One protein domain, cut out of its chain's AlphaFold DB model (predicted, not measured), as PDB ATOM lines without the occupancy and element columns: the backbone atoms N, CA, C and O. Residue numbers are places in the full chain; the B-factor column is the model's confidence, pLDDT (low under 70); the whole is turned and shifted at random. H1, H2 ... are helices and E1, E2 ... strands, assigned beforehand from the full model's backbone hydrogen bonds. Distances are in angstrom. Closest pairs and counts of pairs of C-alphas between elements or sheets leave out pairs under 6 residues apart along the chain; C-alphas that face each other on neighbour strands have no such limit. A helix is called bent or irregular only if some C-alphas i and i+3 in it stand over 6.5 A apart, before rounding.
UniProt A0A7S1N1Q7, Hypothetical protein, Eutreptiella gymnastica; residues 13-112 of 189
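What this domain is: This is residues 13 to 112 of the 189 residues of the protein "Hypothetical protein" of Eutreptiella gymnastica (UniProt A0A7S1N1Q7). With little regular structure, this is a twisted five-stranded sheet with helix H1 standing over one face and a tail, residues 98 to 112, sticking out. The printed part has 100 residues, 35 in named elements, ordered E1, E2, H1, E3, E4, E5; the class is mixed. The mixed sheet runs E3 E2 E1 E4 E5. The whole is loose, radius of gyration of the C-alphas 16.1 A, spanning 53 by 33 by 22 A.

How they stand to each other: E1, residues 18 to 22, and E2, residues 25 to 28, form an antiparallel hairpin; N 20 and O 27 are 2.9 A apart. H1, residues 38 to 48, only just stands up from the sheet, rising 43 degrees; its closest C-alphas to E2, Ala 39 and Phe 26, are 6.2 A apart. In H1, 5 of 7 O i to N i+4 pairs are within hydrogen-bond range. E3, residues 61 to 63, is parallel to E2, with N 62 and O 26 at 2.8 A. E4, residues 79 to 84, is antiparallel to E1, with N 21 and O 81 at 2.8 A, and forms a hairpin with E5, residues 88 to 93, with N 82 and O 90 at 2.9 A. E2, H1 and E3 make a strand-helix-strand unit, parallel neighbour strands joined through a helix, its crossover right-handed.

Where its parts are: E1 begins at C-alpha 18 (70.322, -17.924, 48.645); E5 ends at C-alpha 93 (67.805, -24.306, 63.680). From first to last C-alpha H1 is 16.4 A, E4 and E5 16.3 A each. H1 is only just irregular: C-alphas 44 and 47 are 6.7 A apart.

The domain as a whole: The printed part has no cut. H1 to E3 and E3 to E4 are long links. The pLDDT is under 70 at residues 13 to 15 and 52 to 58.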
ATOM      1  N   ARG A  13      64.261 -16.377  37.803       56.00
ATOM      2  CA  ARG A  13      65.470 -15.565  37.949       56.00
ATOM      3  C   ARG A  13      65.847 -15.325  39.412       56.00
ATOM      4  O   ARG A  13      67.021 -15.353  39.750       56.00
ATOM      5  N   CYS A  14      64.862 -15.138  40.289       58.75
ATOM      6  CA  CYS A  14      65.100 -14.922  41.717       58.75
ATOM      7  C   CYS A  14      65.374 -16.230  42.481       58.75
ATOM      8  O   CYS A  14      66.044 -16.188  43.506       58.75
ATOM      9  N   ARG A  15      64.936 -17.398  41.981       63.78
ATOM     10  CA  ARG A  15      65.101 -18.701  42.667       63.78
ATOM     11  C   ARG A  15      66.548 -19.133  42.913       63.78
ATOM     12  O   ARG A  15      66.775 -19.986  43.760       63.78
ATOM     13  N   LYS A  16      67.511 -18.599  42.162       72.25
ATOM     14  CA  LYS A  16      68.910 -19.053  42.213       72.25
ATOM     15  C   LYS A  16      69.712 -18.467  43.377       72.25
ATOM     16  O   LYS A  16      70.804 -18.937  43.652       72.25
ATOM     17  N   SER A  17      69.209 -17.418  44.023       87.44
ATOM     18  CA  SER A  17      69.955 -16.691  45.052       87.44
ATOM     19  C   SER A  17      69.544 -17.164  46.440       87.44
ATOM     20  O   SER A  17      68.351 -17.179  46.765       87.44
ATOM     21  N   ALA A  18      70.526 -17.512  47.266       90.88
ATOM     22  CA  ALA A  18      70.322 -17.924  48.645       90.88
ATOM     23  C   ALA A  18      71.508 -17.512  49.526       90.88
ATOM     24  O   ALA A  18      72.631 -17.370  49.053       90.88
ATOM     25  N   CYS A  19      71.255 -17.310  50.815       93.31
ATOM     26  CA  CYS A  19      72.278 -16.972  51.795       93.31
ATOM     27  C   CYS A  19      71.867 -17.482  53.179       93.31
ATOM     28  O   CYS A  19      70.709 -17.336  53.583       93.31
ATOM     29  N   PHE A  20      72.808 -18.060  53.919       94.44
ATOM     30  CA  PHE A  20      72.652 -18.317  55.349       94.44
ATOM     31  C   PHE A  20      73.443 -17.295  56.155       94.44
ATOM     32  O   PHE A  20      74.559 -16.954  55.786       94.44
ATOM     33  N   LEU A  21      72.917 -16.884  57.303       93.88
ATOM     34  CA  LEU A  21      73.696 -16.258  58.366       93.88
ATOM     35  C   LEU A  21      73.669 -17.192  59.572       93.88
ATOM     36  O   LEU A  21      72.636 -17.348  60.234       93.88
ATOM     37  N   ILE A  22      74.806 -17.835  59.826       93.94
ATOM     38  CA  ILE A  22      75.004 -18.743  60.954       93.94
ATOM     39  C   ILE A  22      76.003 -18.077  61.890       93.94
ATOM     40  O   ILE A  22      77.166 -17.880  61.538       93.94
ATOM     41  N   ARG A  23      75.526 -17.719  63.087       90.06
ATOM     42  CA  ARG A  23      76.233 -16.853  64.039       90.06
ATOM     43  C   ARG A  23      76.609 -15.512  63.397       90.06
ATOM     44  O   ARG A  23      75.731 -14.706  63.121       90.06
ATOM     45  N   ASP A  24      77.895 -15.281  63.194       88.88
ATOM     46  CA  ASP A  24      78.500 -14.079  62.633       88.88
ATOM     47  C   ASP A  24      78.940 -14.267  61.175       88.88
ATOM     48  O   ASP A  24      79.390 -13.313  60.555       88.88
ATOM     49  N   THR A  25      78.796 -15.467  60.603       92.62
ATOM     50  CA  THR A  25      79.286 -15.774  59.254       92.62
ATOM     51  C   THR A  25      78.139 -15.911  58.259       92.62
ATOM     52  O   THR A  25      77.216 -16.712  58.450       92.62
ATOM     53  N   PHE A  26      78.225 -15.154  57.168       94.06
ATOM     54  CA  PHE A  26      77.389 -15.331  55.990       94.06
ATOM     55  C   PHE A  26      77.937 -16.453  55.107       94.06
ATOM     56  O   PHE A  26      79.141 -16.544  54.865       94.06
ATOM     57  N   TYR A  27      77.038 -17.278  54.587       94.44
ATOM     58  CA  TYR A  27      77.314 -18.304  53.593       94.44
ATOM     59  C   TYR A  27      76.436 -18.019  52.378       94.44
ATOM     60  O   TYR A  27      75.247 -18.344  52.394       94.44
ATOM     61  N   SER A  28      77.004 -17.377  51.361       93.50
ATOM     62  CA  SER A  28      76.289 -16.950  50.155       93.50
ATOM     63  C   SER A  28      76.380 -18.004  49.053       93.50
ATOM     64  O   SER A  28      77.420 -18.642  48.866       93.50
ATOM     65  N   ASP A  29      75.284 -18.208  48.326       91.31
ATOM     66  CA  ASP A  29      75.251 -19.075  47.153       91.31
ATOM     67  C   ASP A  29      75.871 -18.355  45.955       91.31
ATOM     68  O   ASP A  29      75.313 -17.382  45.447       91.31
ATOM     69  N   THR A  30      77.018 -18.852  45.493       90.31
ATOM     70  CA  THR A  30      77.730 -18.329  44.322       90.31
ATOM     71  C   THR A  30      77.750 -19.346  43.177       90.31
ATOM     72  O   THR A  30      78.692 -19.382  42.389       90.31
ATOM     73  N   SER A  31      76.741 -20.224  43.087       86.50
ATOM     74  CA  SER A  31      76.666 -21.279  42.058       86.50
ATOM     75  C   SER A  31      76.430 -20.754  40.641       86.50
ATOM     76  O   SER A  31      76.630 -21.490  39.674       86.50
ATOM     77  N   SER A  32      75.984 -19.507  40.498       85.88
ATOM     78  CA  SER A  32      75.695 -18.873  39.217       85.88
ATOM     79  C   SER A  32      76.032 -17.387  39.275       85.88
ATOM     80  O   SER A  32      75.851 -16.746  40.303       85.88
ATOM     81  N   GLU A  33      76.454 -16.817  38.147       83.44
ATOM     82  CA  GLU A  33      76.657 -15.367  37.998       83.44
ATOM     83  C   GLU A  33      75.350 -14.566  38.155       83.44
ATOM     84  O   GLU A  33      75.382 -13.377  38.454       83.44
ATOM     85  N   ASP A  34      74.191 -15.220  37.996       84.00
ATOM     86  CA  ASP A  34      72.872 -14.624  38.238       84.00
ATOM     87  C   ASP A  34      72.532 -14.502  39.740       84.00
ATOM     88  O   ASP A  34      71.499 -13.921  40.090       84.00
ATOM     89  N   CYS A  35      73.324 -15.109  40.633       84.69
ATOM     90  CA  CYS A  35      73.063 -15.081  42.068       84.69
ATOM     91  C   CYS A  35      73.307 -13.673  42.629       84.69
ATOM     92  O   CYS A  35      74.374 -13.089  42.476       84.69
ATOM     93  N   THR A  36      72.303 -13.130  43.311       86.00
ATOM     94  CA  THR A  36      72.410 -11.890  44.079       86.00
ATOM     95  C   THR A  36      73.002 -12.197  45.448       86.00
ATOM     96  O   THR A  36      72.464 -13.042  46.168       86.00
ATOM     97  N   ASP A  37      74.062 -11.488  45.832       87.25
ATOM     98  CA  ASP A  37      74.641 -11.627  47.165       87.25
ATOM     99  C   ASP A  37      73.826 -10.837  48.199       87.25
ATOM    100  O   ASP A  37      73.881  -9.609  48.286       87.25
ATOM    101  N   TYR A  38      73.029 -11.553  48.991       88.94
ATOM    102  CA  TYR A  38      72.250 -10.940  50.066       88.94
ATOM    103  C   TYR A  38      73.111 -10.480  51.242       88.94
ATOM    104  O   TYR A  38      72.669  -9.613  52.001       88.94
ATOM    105  N   ALA A  39      74.307 -11.047  51.418       89.88
ATOM    106  CA  ALA A  39      75.171 -10.691  52.532       89.88
ATOM    107  C   ALA A  39      75.622  -9.232  52.425       89.88
ATOM    108  O   ALA A  39      75.553  -8.512  53.418       89.88
ATOM    109  N   ASP A  40      76.004  -8.779  51.230       88.19
ATOM    110  CA  ASP A  40      76.465  -7.405  50.996       88.19
ATOM    111  C   ASP A  40      75.391  -6.374  51.354       88.19
ATOM    112  O   ASP A  40      75.656  -5.436  52.100       88.19
ATOM    113  N   ILE A  41      74.142  -6.616  50.945       87.19
ATOM    114  CA  ILE A  41      73.008  -5.731  51.262       87.19
ATOM    115  C   ILE A  41      72.845  -5.570  52.779       87.19
ATOM    116  O   ILE A  41      72.637  -4.465  53.282       87.19
ATOM    117  N   ILE A  42      72.927  -6.674  53.528       86.44
ATOM    118  CA  ILE A  42      72.764  -6.646  54.986       86.44
ATOM    119  C   ILE A  42      73.976  -5.982  55.639       86.44
ATOM    120  O   ILE A  42      73.811  -5.167  56.545       86.44
ATOM    121  N   ARG A  43      75.186  -6.297  55.173       87.44
ATOM    122  CA  ARG A  43      76.436  -5.727  55.685       87.44
ATOM    123  C   ARG A  43      76.508  -4.215  55.491       87.44
ATOM    124  O   ARG A  43      76.970  -3.535  56.401       87.44
ATOM    125  N   ASP A  44      76.008  -3.705  54.371       86.81
ATOM    126  CA  ASP A  44      75.935  -2.268  54.093       86.81
ATOM    127  C   ASP A  44      74.861  -1.573  54.939       86.81
ATOM    128  O   ASP A  44      75.035  -0.434  55.377       86.81
ATOM    129  N   TRP A  45      73.749  -2.262  55.212       86.44
ATOM    130  CA  TRP A  45      72.655  -1.717  56.011       86.44
ATOM    131  C   TRP A  45      72.964  -1.670  57.515       86.44
ATOM    132  O   TRP A  45      72.642  -0.671  58.164       86.44
ATOM    133  N   VAL A  46      73.599  -2.703  58.082       84.88
ATOM    134  CA  VAL A  46      73.831  -2.849  59.536       84.88
ATOM    135  C   VAL A  46      74.457  -1.610  60.207       84.88
ATOM    136  O   VAL A  46      73.940  -1.201  61.247       84.88
ATOM    137  N   PRO A  47      75.501  -0.959  59.655       81.88
ATOM    138  CA  PRO A  47      76.087   0.247  60.249       81.88
ATOM    139  C   PRO A  47      75.119   1.431  60.344       81.88
ATOM    140  O   PRO A  47      75.303   2.322  61.169       81.88
ATOM    141  N   THR A  48      74.097   1.454  59.487       83.50
ATOM    142  CA  THR A  48      73.073   2.508  59.435       83.50
ATOM    143  C   THR A  48      71.809   2.142  60.217       83.50
ATOM    144  O   THR A  48      70.910   2.972  60.363       83.50
ATOM    145  N   ALA A  49      71.723   0.906  60.718       81.06
ATOM    146  CA  ALA A  49      70.520   0.370  61.329       81.06
ATOM    147  C   ALA A  49      70.239   1.032  62.697       81.06
ATOM    148  O   ALA A  49      71.077   0.977  63.606       81.06
ATOM    149  N   PRO A  50      69.050   1.631  62.898       77.81
ATOM    150  CA  PRO A  50      68.686   2.250  64.169       77.81
ATOM    151  C   PRO A  50      68.708   1.235  65.318       77.81
ATOM    152  O   PRO A  50      68.115   0.164  65.221       77.81
ATOM    153  N   GLY A  51      69.362   1.581  66.429       73.44
ATOM    154  CA  GLY A  51      69.426   0.729  67.624       73.44
ATOM    155  C   GLY A  51      70.517  -0.347  67.597       73.44
ATOM    156  O   GLY A  51      70.721  -1.017  68.609       73.44
ATOM    157  N   VAL A  52      71.268  -0.478  66.499       68.94
ATOM    158  CA  VAL A  52      72.461  -1.330  66.441       68.94
ATOM    159  C   VAL A  52      73.671  -0.524  66.923       68.94
ATOM    160  O   VAL A  52      74.387   0.108  66.153       68.94
ATOM    161  N   VAL A  53      73.892  -0.508  68.237       52.56
ATOM    162  CA  VAL A  53      75.087   0.095  68.848       52.56
ATOM    163  C   VAL A  53      76.271  -0.872  68.746       52.56
ATOM    164  O   VAL A  53      76.218  -1.979  69.271       52.56
ATOM    165  N   ASN A  54      77.360  -0.441  68.098       52.97
ATOM    166  CA  ASN A  54      78.654  -1.143  68.036       52.97
ATOM    167  C   ASN A  54      78.673  -2.517  67.333       52.97
ATOM    168  O   ASN A  54      79.450  -3.388  67.720       52.97
ATOM    169  N   SER A  55      77.909  -2.723  66.256       55.38
ATOM    170  CA  SER A  55      78.150  -3.875  65.369       55.38
ATOM    171  C   SER A  55      79.335  -3.601  64.431       55.38
ATOM    172  O   SER A  55      79.180  -3.513  63.218       55.38
ATOM    173  N   THR A  56      80.532  -3.434  64.990       53.94
ATOM    174  CA  THR A  56      81.796  -3.409  64.229       53.94
ATOM    175  C   THR A  56      82.328  -4.810  63.942       53.94
ATOM    176  O   THR A  56      83.392  -4.944  63.341       53.94
ATOM    177  N   ALA A  57      81.614  -5.858  64.372       58.12
ATOM    178  CA  ALA A  57      81.969  -7.225  64.042       58.12
ATOM    179  C   ALA A  57      81.937  -7.374  62.512       58.12
ATOM    180  O   ALA A  57      80.882  -7.156  61.907       58.12
ATOM    181  N   PRO A  58      83.070  -7.697  61.862       68.75
ATOM    182  CA  PRO A  58      83.029  -8.042  60.458       68.75
ATOM    183  C   PRO A  58      82.163  -9.293  60.370       68.75
ATOM    184  O   PRO A  58      82.456 -10.274  61.042       68.75
ATOM    185  N   PHE A  59      81.086  -9.246  59.593       84.38
ATOM    186  CA  PHE A  59      80.371 -10.458  59.225       84.38
ATOM    187  C   PHE A  59      81.146 -11.096  58.067       84.38
ATOM    188  O   PHE A  59      81.000 -10.624  56.931       84.38
ATOM    189  N   PRO A  60      82.039 -12.081  58.304       90.88
ATOM    190  CA  PRO A  60      82.735 -12.746  57.216       90.88
ATOM    191  C   PRO A  60      81.727 -13.377  56.262       90.88
ATOM    192  O   PRO A  60      80.705 -13.916  56.680       90.88
ATOM    193  N   VAL A  61      82.055 -13.337  54.976       92.56
ATOM    194  CA  VAL A  61      81.300 -14.021  53.930       92.56
ATOM    195  C   VAL A  61      82.129 -15.199  53.448       92.56
ATOM    196  O   VAL A  61      83.327 -15.068  53.189       92.56
ATOM    197  N   ARG A  62      81.491 -16.359  53.352       93.81
ATOM    198  CA  ARG A  62      82.019 -17.571  52.729       93.81
ATOM    199  C   ARG A  62      81.077 -18.007  51.616       93.81
ATOM    200  O   ARG A  62      79.881 -17.732  51.660       93.81
ATOM    201  N   THR A  63      81.611 -18.717  50.633       93.50
ATOM    202  CA  THR A  63      80.797 -19.340  49.587       93.50
ATOM    203  C   THR A  63      80.206 -20.662  50.086       93.50
ATOM    204  O   THR A  63      80.875 -21.453  50.759       93.50
ATOM    205  N   MET A  64      78.939 -20.920  49.761       92.00
ATOM    206  CA  MET A  64      78.267 -22.184  50.080       92.00
ATOM    207  C   MET A  64      78.873 -23.384  49.342       92.00
ATOM    208  O   MET A  64      78.714 -24.514  49.792       92.00
ATOM    209  N   GLN A  65      79.557 -23.156  48.220       90.19
ATOM    210  CA  GLN A  65      80.164 -24.205  47.400       90.19
ATOM    211  C   GLN A  65      81.389 -24.839  48.075       90.19
ATOM    212  O   GLN A  65      81.692 -26.004  47.819       90.19
ATOM    213  N   GLU A  66      82.069 -24.089  48.944       90.62
ATOM    214  CA  GLU A  66      83.290 -24.529  49.635       90.62
ATOM    215  C   GLU A  66      83.054 -24.840  51.119       90.62
ATOM    216  O   GLU A  66      83.932 -25.386  51.783       90.62
ATOM    217  N   ALA A  67      81.874 -24.512  51.652       91.94
ATOM    218  CA  ALA A  67      81.519 -24.766  53.042       91.94
ATOM    219  C   ALA A  67      80.853 -26.139  53.220       91.94
ATOM    220  O   ALA A  67      79.906 -26.501  52.522       91.94
ATOM    221  N   SER A  68      81.302 -26.889  54.221       90.62
ATOM    222  CA  SER A  68      80.678 -28.129  54.678       90.62
ATOM    223  C   SER A  68      80.025 -27.949  56.052       90.62
ATOM    224  O   SER A  68      80.305 -26.998  56.778       90.62
ATOM    225  N   PHE A  69      79.189 -28.907  56.467       87.62
ATOM    226  CA  PHE A  69      78.619 -28.910  57.822       87.62
ATOM    227  C   PHE A  69      79.683 -28.943  58.931       87.62
ATOM    228  O   PHE A  69      79.415 -28.457  60.026       87.62
ATOM    229  N   ASN A  70      80.880 -29.472  58.654       88.69
ATOM    230  CA  ASN A  70      81.980 -29.502  59.621       88.69
ATOM    231  C   ASN A  70      82.603 -28.115  59.847       88.69
ATOM    232  O   ASN A  70      83.237 -27.898  60.874       88.69
ATOM    233  N   ASP A  71      82.410 -27.185  58.908       89.62
ATOM    234  CA  ASP A  71      82.912 -25.812  59.001       89.62
ATOM    235  C   ASP A  71      81.955 -24.896  59.774       89.62
ATOM    236  O   ASP A  71      82.282 -23.739  60.058       89.62
ATOM    237  N   LEU A  72      80.753 -25.388  60.096       91.56
ATOM    238  CA  LEU A  72      79.721 -24.615  60.772       91.56
ATOM    239  C   LEU A  72      79.903 -24.693  62.283       91.56
ATOM    240  O   LEU A  72      79.939 -25.771  62.876       91.56
ATOM    241  N   THR A  73      79.915 -23.533  62.931       90.81
ATOM    242  CA  THR A  73      79.819 -23.469  64.389       90.81
ATOM    243  C   THR A  73      78.369 -23.227  64.783       90.81
ATOM    244  O   THR A  73      77.865 -22.112  64.649       90.81
ATOM    245  N   VAL A  74      77.701 -24.264  65.286       92.81
ATOM    246  CA  VAL A  74      76.278 -24.221  65.653       92.81
ATOM    247  C   VAL A  74      76.059 -24.497  67.137       92.81
ATOM    248  O   VAL A  74      76.813 -25.230  67.774       92.81
ATOM    249  N   VAL A  75      74.997 -23.915  67.680       95.00
ATOM    250  CA  VAL A  75      74.482 -24.144  69.028       95.00
ATOM    251  C   VAL A  75      73.100 -24.768  68.878       95.00
ATOM    252  O   VAL A  75      72.283 -24.311  68.076       95.00
ATOM    253  N   LEU A  76      72.845 -25.842  69.626       95.75
ATOM    254  CA  LEU A  76      71.554 -26.515  69.574       95.75
ATOM    255  C   LEU A  76      70.445 -25.581  70.060       95.75
ATOM    256  O   LEU A  76      70.565 -24.970  71.119       95.75
ATOM    257  N   GLY A  77      69.357 -25.501  69.298       95.12
ATOM    258  CA  GLY A  77      68.209 -24.659  69.638       95.12
ATOM    259  C   GLY A  77      68.352 -23.181  69.257       95.12
ATOM    260  O   GLY A  77      67.384 -22.434  69.385       95.12
ATOM    261  N   GLU A  78      69.512 -22.758  68.756       96.00
ATOM    262  CA  GLU A  78      69.731 -21.381  68.310       96.00
ATOM    263  C   GLU A  78      69.106 -21.149  66.928       96.00
ATOM    264  O   GLU A  78      69.106 -22.032  66.061       96.00
ATOM    265  N   LYS A  79      68.555 -19.951  66.713       96.25
ATOM    266  CA  LYS A  79      67.973 -19.558  65.427       96.25
ATOM    267  C   LYS A  79      69.025 -18.882  64.556       96.25
ATOM    268  O   LYS A  79      69.574 -17.849  64.916       96.25
ATOM    269  N   TYR A  80      69.210 -19.434  63.372       95.50
ATOM    270  CA  TYR A  80      69.990 -18.870  62.280       95.50
ATOM    271  C   TYR A  80      69.066 -18.366  61.186       95.50
ATOM    272  O   TYR A  80      67.889 -18.728  61.148       95.50
ATOM    273  N   LEU A  81      69.585 -17.534  60.297       93.44
ATOM    274  CA  LEU A  81      68.801 -16.941  59.223       93.44
ATOM    275  C   LEU A  81      69.124 -17.629  57.899       93.44
ATOM    276  O   LEU A  81      70.282 -17.897  57.592       93.44
ATOM    277  N   TYR A  82      68.089 -17.895  57.117       93.94
ATOM    278  CA  TYR A  82      68.183 -18.339  55.734       93.94
ATOM    279  C   TYR A  82      67.325 -17.431  54.866       93.94
ATOM    280  O   TYR A  82      66.121 -17.321  55.094       93.94
ATOM    281  N   ILE A  83      67.932 -16.777  53.883       91.31
ATOM    282  CA  ILE A  83      67.248 -15.916  52.919       91.31
ATOM    283  C   ILE A  83      67.391 -16.544  51.546       91.31
ATOM    284  O   ILE A  83      68.477 -16.972  51.164       91.31
ATOM    285  N   HIS A  84      66.306 -16.571  50.783       87.69
ATOM    286  CA  HIS A  84      66.336 -16.998  49.391       87.69
ATOM    287  C   HIS A  84      65.246 -16.310  48.567       87.69
ATOM    288  O   HIS A  84      64.356 -15.635  49.102       87.69
ATOM    289  N   ALA A  85      65.335 -16.473  47.249       82.56
ATOM    290  CA  ALA A  85      64.280 -16.106  46.309       82.56
ATOM    291  C   ALA A  85      63.842 -14.623  46.360       82.56
ATOM    292  O   ALA A  85      62.679 -14.293  46.141       82.56
ATOM    293  N   GLY A  86      64.772 -13.710  46.645       74.25
ATOM    294  CA  GLY A  86      64.573 -12.259  46.523       74.25
ATOM    295  C   GLY A  86      63.782 -11.599  47.653       74.25
ATOM    296  O   GLY A  86      63.464 -10.419  47.550       74.25
ATOM    297  N   GLY A  87      63.461 -12.328  48.724       75.69
ATOM    298  CA  GLY A  87      62.732 -11.750  49.860       75.69
ATOM    299  C   GLY A  87      62.107 -12.751  50.826       75.69
ATOM    300  O   GLY A  87      61.318 -12.355  51.682       75.69
ATOM    301  N   CYS A  88      62.413 -14.045  50.707       83.94
ATOM    302  CA  CYS A  88      61.881 -15.053  51.610       83.94
ATOM    303  C   CYS A  88      62.912 -15.394  52.691       83.94
ATOM    304  O   CYS A  88      63.911 -16.051  52.411       83.94
ATOM    305  N   ALA A  89      62.658 -14.941  53.920       89.75
ATOM    306  CA  ALA A  89      63.525 -15.160  55.073       89.75
ATOM    307  C   ALA A  89      62.922 -16.194  56.037       89.75
ATOM    308  O   ALA A  89      61.739 -16.129  56.373       89.75
ATOM    309  N   HIS A  90      63.749 -17.126  56.502       90.88
ATOM    310  CA  HIS A  90      63.382 -18.218  57.400       90.88
ATOM    311  C   HIS A  90      64.355 -18.317  58.557       90.88
ATOM    312  O   HIS A  90      65.550 -18.067  58.403       90.88
ATOM    313  N   PHE A  91      63.848 -18.781  59.696       93.94
ATOM    314  CA  PHE A  91      64.715 -19.280  60.748       93.94
ATOM    315  C   PHE A  91      65.091 -20.735  60.479       93.94
ATOM    316  O   PHE A  91      64.227 -21.576  60.231       93.94
ATOM    317  N   VAL A  92      66.379 -21.032  60.582       93.44
ATOM    318  CA  VAL A  92      66.940 -22.380  60.518       93.44
ATOM    319  C   VAL A  92      67.566 -22.692  61.862       93.44
ATOM    320  O   VAL A  92      68.216 -21.848  62.465       93.44
ATOM    321  N   MET A  93      67.351 -23.902  62.357       94.44
ATOM    322  CA  MET A  93      67.805 -24.306  63.680       94.44
ATOM    323  C   MET A  93      68.326 -25.731  63.620       94.44
ATOM    324  O   MET A  93      67.688 -26.611  63.038       94.44
ATOM    325  N   VAL A  94      69.461 -25.964  64.272       93.62
ATOM    326  CA  VAL A  94      69.937 -27.318  64.550       93.62
ATOM    327  C   VAL A  94      69.320 -27.748  65.875       93.62
ATOM    328  O   VAL A  94      69.639 -27.203  66.926       93.62
ATOM    329  N   THR A  95      68.380 -28.687  65.828       94.69
ATOM    330  CA  THR A  95      67.626 -29.124  67.016       94.69
ATOM    331  C   THR A  95      68.287 -30.286  67.745       94.69
ATOM    332  O   THR A  95      68.139 -30.413  68.956       94.69
ATOM    333  N   ALA A  96      69.026 -31.131  67.027       92.88
ATOM    334  CA  ALA A  96      69.734 -32.272  67.583       92.88
ATOM    335  C   ALA A  96      70.934 -32.649  66.708       92.88
ATOM    336  O   ALA A  96      70.914 -32.463  65.492       92.88
ATOM    337  N   VAL A  97      71.952 -33.236  67.337       91.06
ATOM    338  CA  VAL A  97      73.095 -33.874  66.675       91.06
ATOM    339  C   VAL A  97      73.267 -35.252  67.296       91.06
ATOM    340  O   VAL A  97      73.238 -35.394  68.518       91.06
ATOM    341  N   ARG A  98      73.418 -36.281  66.461       91.38
ATOM    342  CA  ARG A  98      73.628 -37.660  66.905       91.38
ATOM    343  C   ARG A  98      74.539 -38.406  65.942       91.38
ATOM    344  O   ARG A  98      74.639 -38.037  64.774       91.38
ATOM    345  N   LEU A  99      75.169 -39.466  66.437       92.25
ATOM    346  CA  LEU A  99      75.933 -40.385  65.600       92.25
ATOM    347  C   LEU A  99      75.004 -41.170  64.666       92.25
ATOM    348  O   LEU A  99      73.850 -41.452  65.012       92.25
ATOM    349  N   LEU A 100      75.539 -41.524  63.496       92.31
ATOM    350  CA  LEU A 100      74.874 -42.392  62.531       92.31
ATOM    351  C   LEU A 100      74.677 -43.778  63.156       92.31
ATOM    352  O   LEU A 100      75.639 -44.417  63.585       92.31
ATOM    353  N   HIS A 101      73.435 -44.235  63.207       94.12
ATOM    354  CA  HIS A 101      73.047 -45.506  63.790       94.12
ATOM    355  C   HIS A 101      72.863 -46.563  62.682       94.12
ATOM    356  O   HIS A 101      71.989 -46.394  61.824       94.12
ATOM    357  N   PRO A 102      73.645 -47.663  62.677       94.38
ATOM    358  CA  PRO A 102      73.697 -48.606  61.553       94.38
ATOM    359  C   PRO A 102      72.358 -49.250  61.169       94.38
ATOM    360  O   PRO A 102      72.157 -49.595  60.009       94.38
ATOM    361  N   GLN A 103      71.450 -49.438  62.131       93.56
ATOM    362  CA  GLN A 103      70.195 -50.168  61.921       93.56
ATOM    363  C   GLN A 103      68.995 -49.269  61.609       93.56
ATOM    364  O   GLN A 103      67.988 -49.767  61.115       93.56
ATOM    365  N   THR A 104      69.062 -47.974  61.927       92.00
ATOM    366  CA  THR A 104      67.907 -47.063  61.781       92.00
ATOM    367  C   THR A 104      68.123 -45.993  60.728       92.00
ATOM    368  O   THR A 104      67.145 -45.432  60.247       92.00
ATOM    369  N   ASP A 105      69.376 -45.716  60.363       93.00
ATOM    370  CA  ASP A 105      69.699 -44.624  59.454       93.00
ATOM    371  C   ASP A 105      70.136 -45.144  58.083       93.00
ATOM    372  O   ASP A 105      70.834 -46.163  57.999       93.00
ATOM    373  N   PRO A 106      69.815 -44.423  56.996       93.00
ATOM    374  CA  PRO A 106      70.403 -44.696  55.695       93.00
ATOM    375  C   PRO A 106      71.935 -44.625  55.757       93.00
ATOM    376  O   PRO A 106      72.504 -43.618  56.177       93.00
ATOM    377  N   GLN A 107      72.610 -45.692  55.324       93.44
ATOM    378  CA  GLN A 107      74.079 -45.772  55.343       93.44
ATOM    379  C   GLN A 107      74.726 -45.143  54.101       93.44
ATOM    380  O   GLN A 107      75.889 -44.744  54.123       93.44
ATOM    381  N   HIS A 108      73.983 -45.049  52.995       93.00
ATOM    382  CA  HIS A 108      74.507 -44.512  51.745       93.00
ATOM    383  C   HIS A 108      74.393 -42.985  51.708       93.00
ATOM    384  O   HIS A 108      73.323 -42.430  51.951       93.00
ATOM    385  N   ARG A 109      75.477 -42.294  51.329       89.62
ATOM    386  CA  ARG A 109      75.515 -40.819  51.282       89.62
ATOM    387  C   ARG A 109      74.445 -40.214  50.374       89.62
ATOM    388  O   ARG A 109      73.915 -39.160  50.699       89.62
ATOM    389  N   SER A 110      74.092 -40.886  49.275       93.19
ATOM    390  CA  SER A 110      73.062 -40.398  48.343       93.19
ATOM    391  C   SER A 110      71.642 -40.404  48.913       93.19
ATOM    392  O   SER A 110      70.743 -39.869  48.275       93.19
ATOM    393  N   ALA A 111      71.416 -41.039  50.069       91.12
ATOM    394  CA  ALA A 111      70.130 -40.990  50.756       91.12
ATOM    395  C   ALA A 111      69.914 -39.661  51.503       91.12
ATOM    396  O   ALA A 111      68.812 -39.402  51.974       91.12
ATOM    397  N   TYR A 112      70.951 -38.823  51.600       89.50
ATOM    398  CA  TYR A 112      70.890 -37.506  52.221       89.50
ATOM    399  C   TYR A 112      70.895 -36.389  51.162       89.50
ATOM    400  O   TYR A 112      71.518 -36.546  50.109       89.50
TER     401      TYR A 112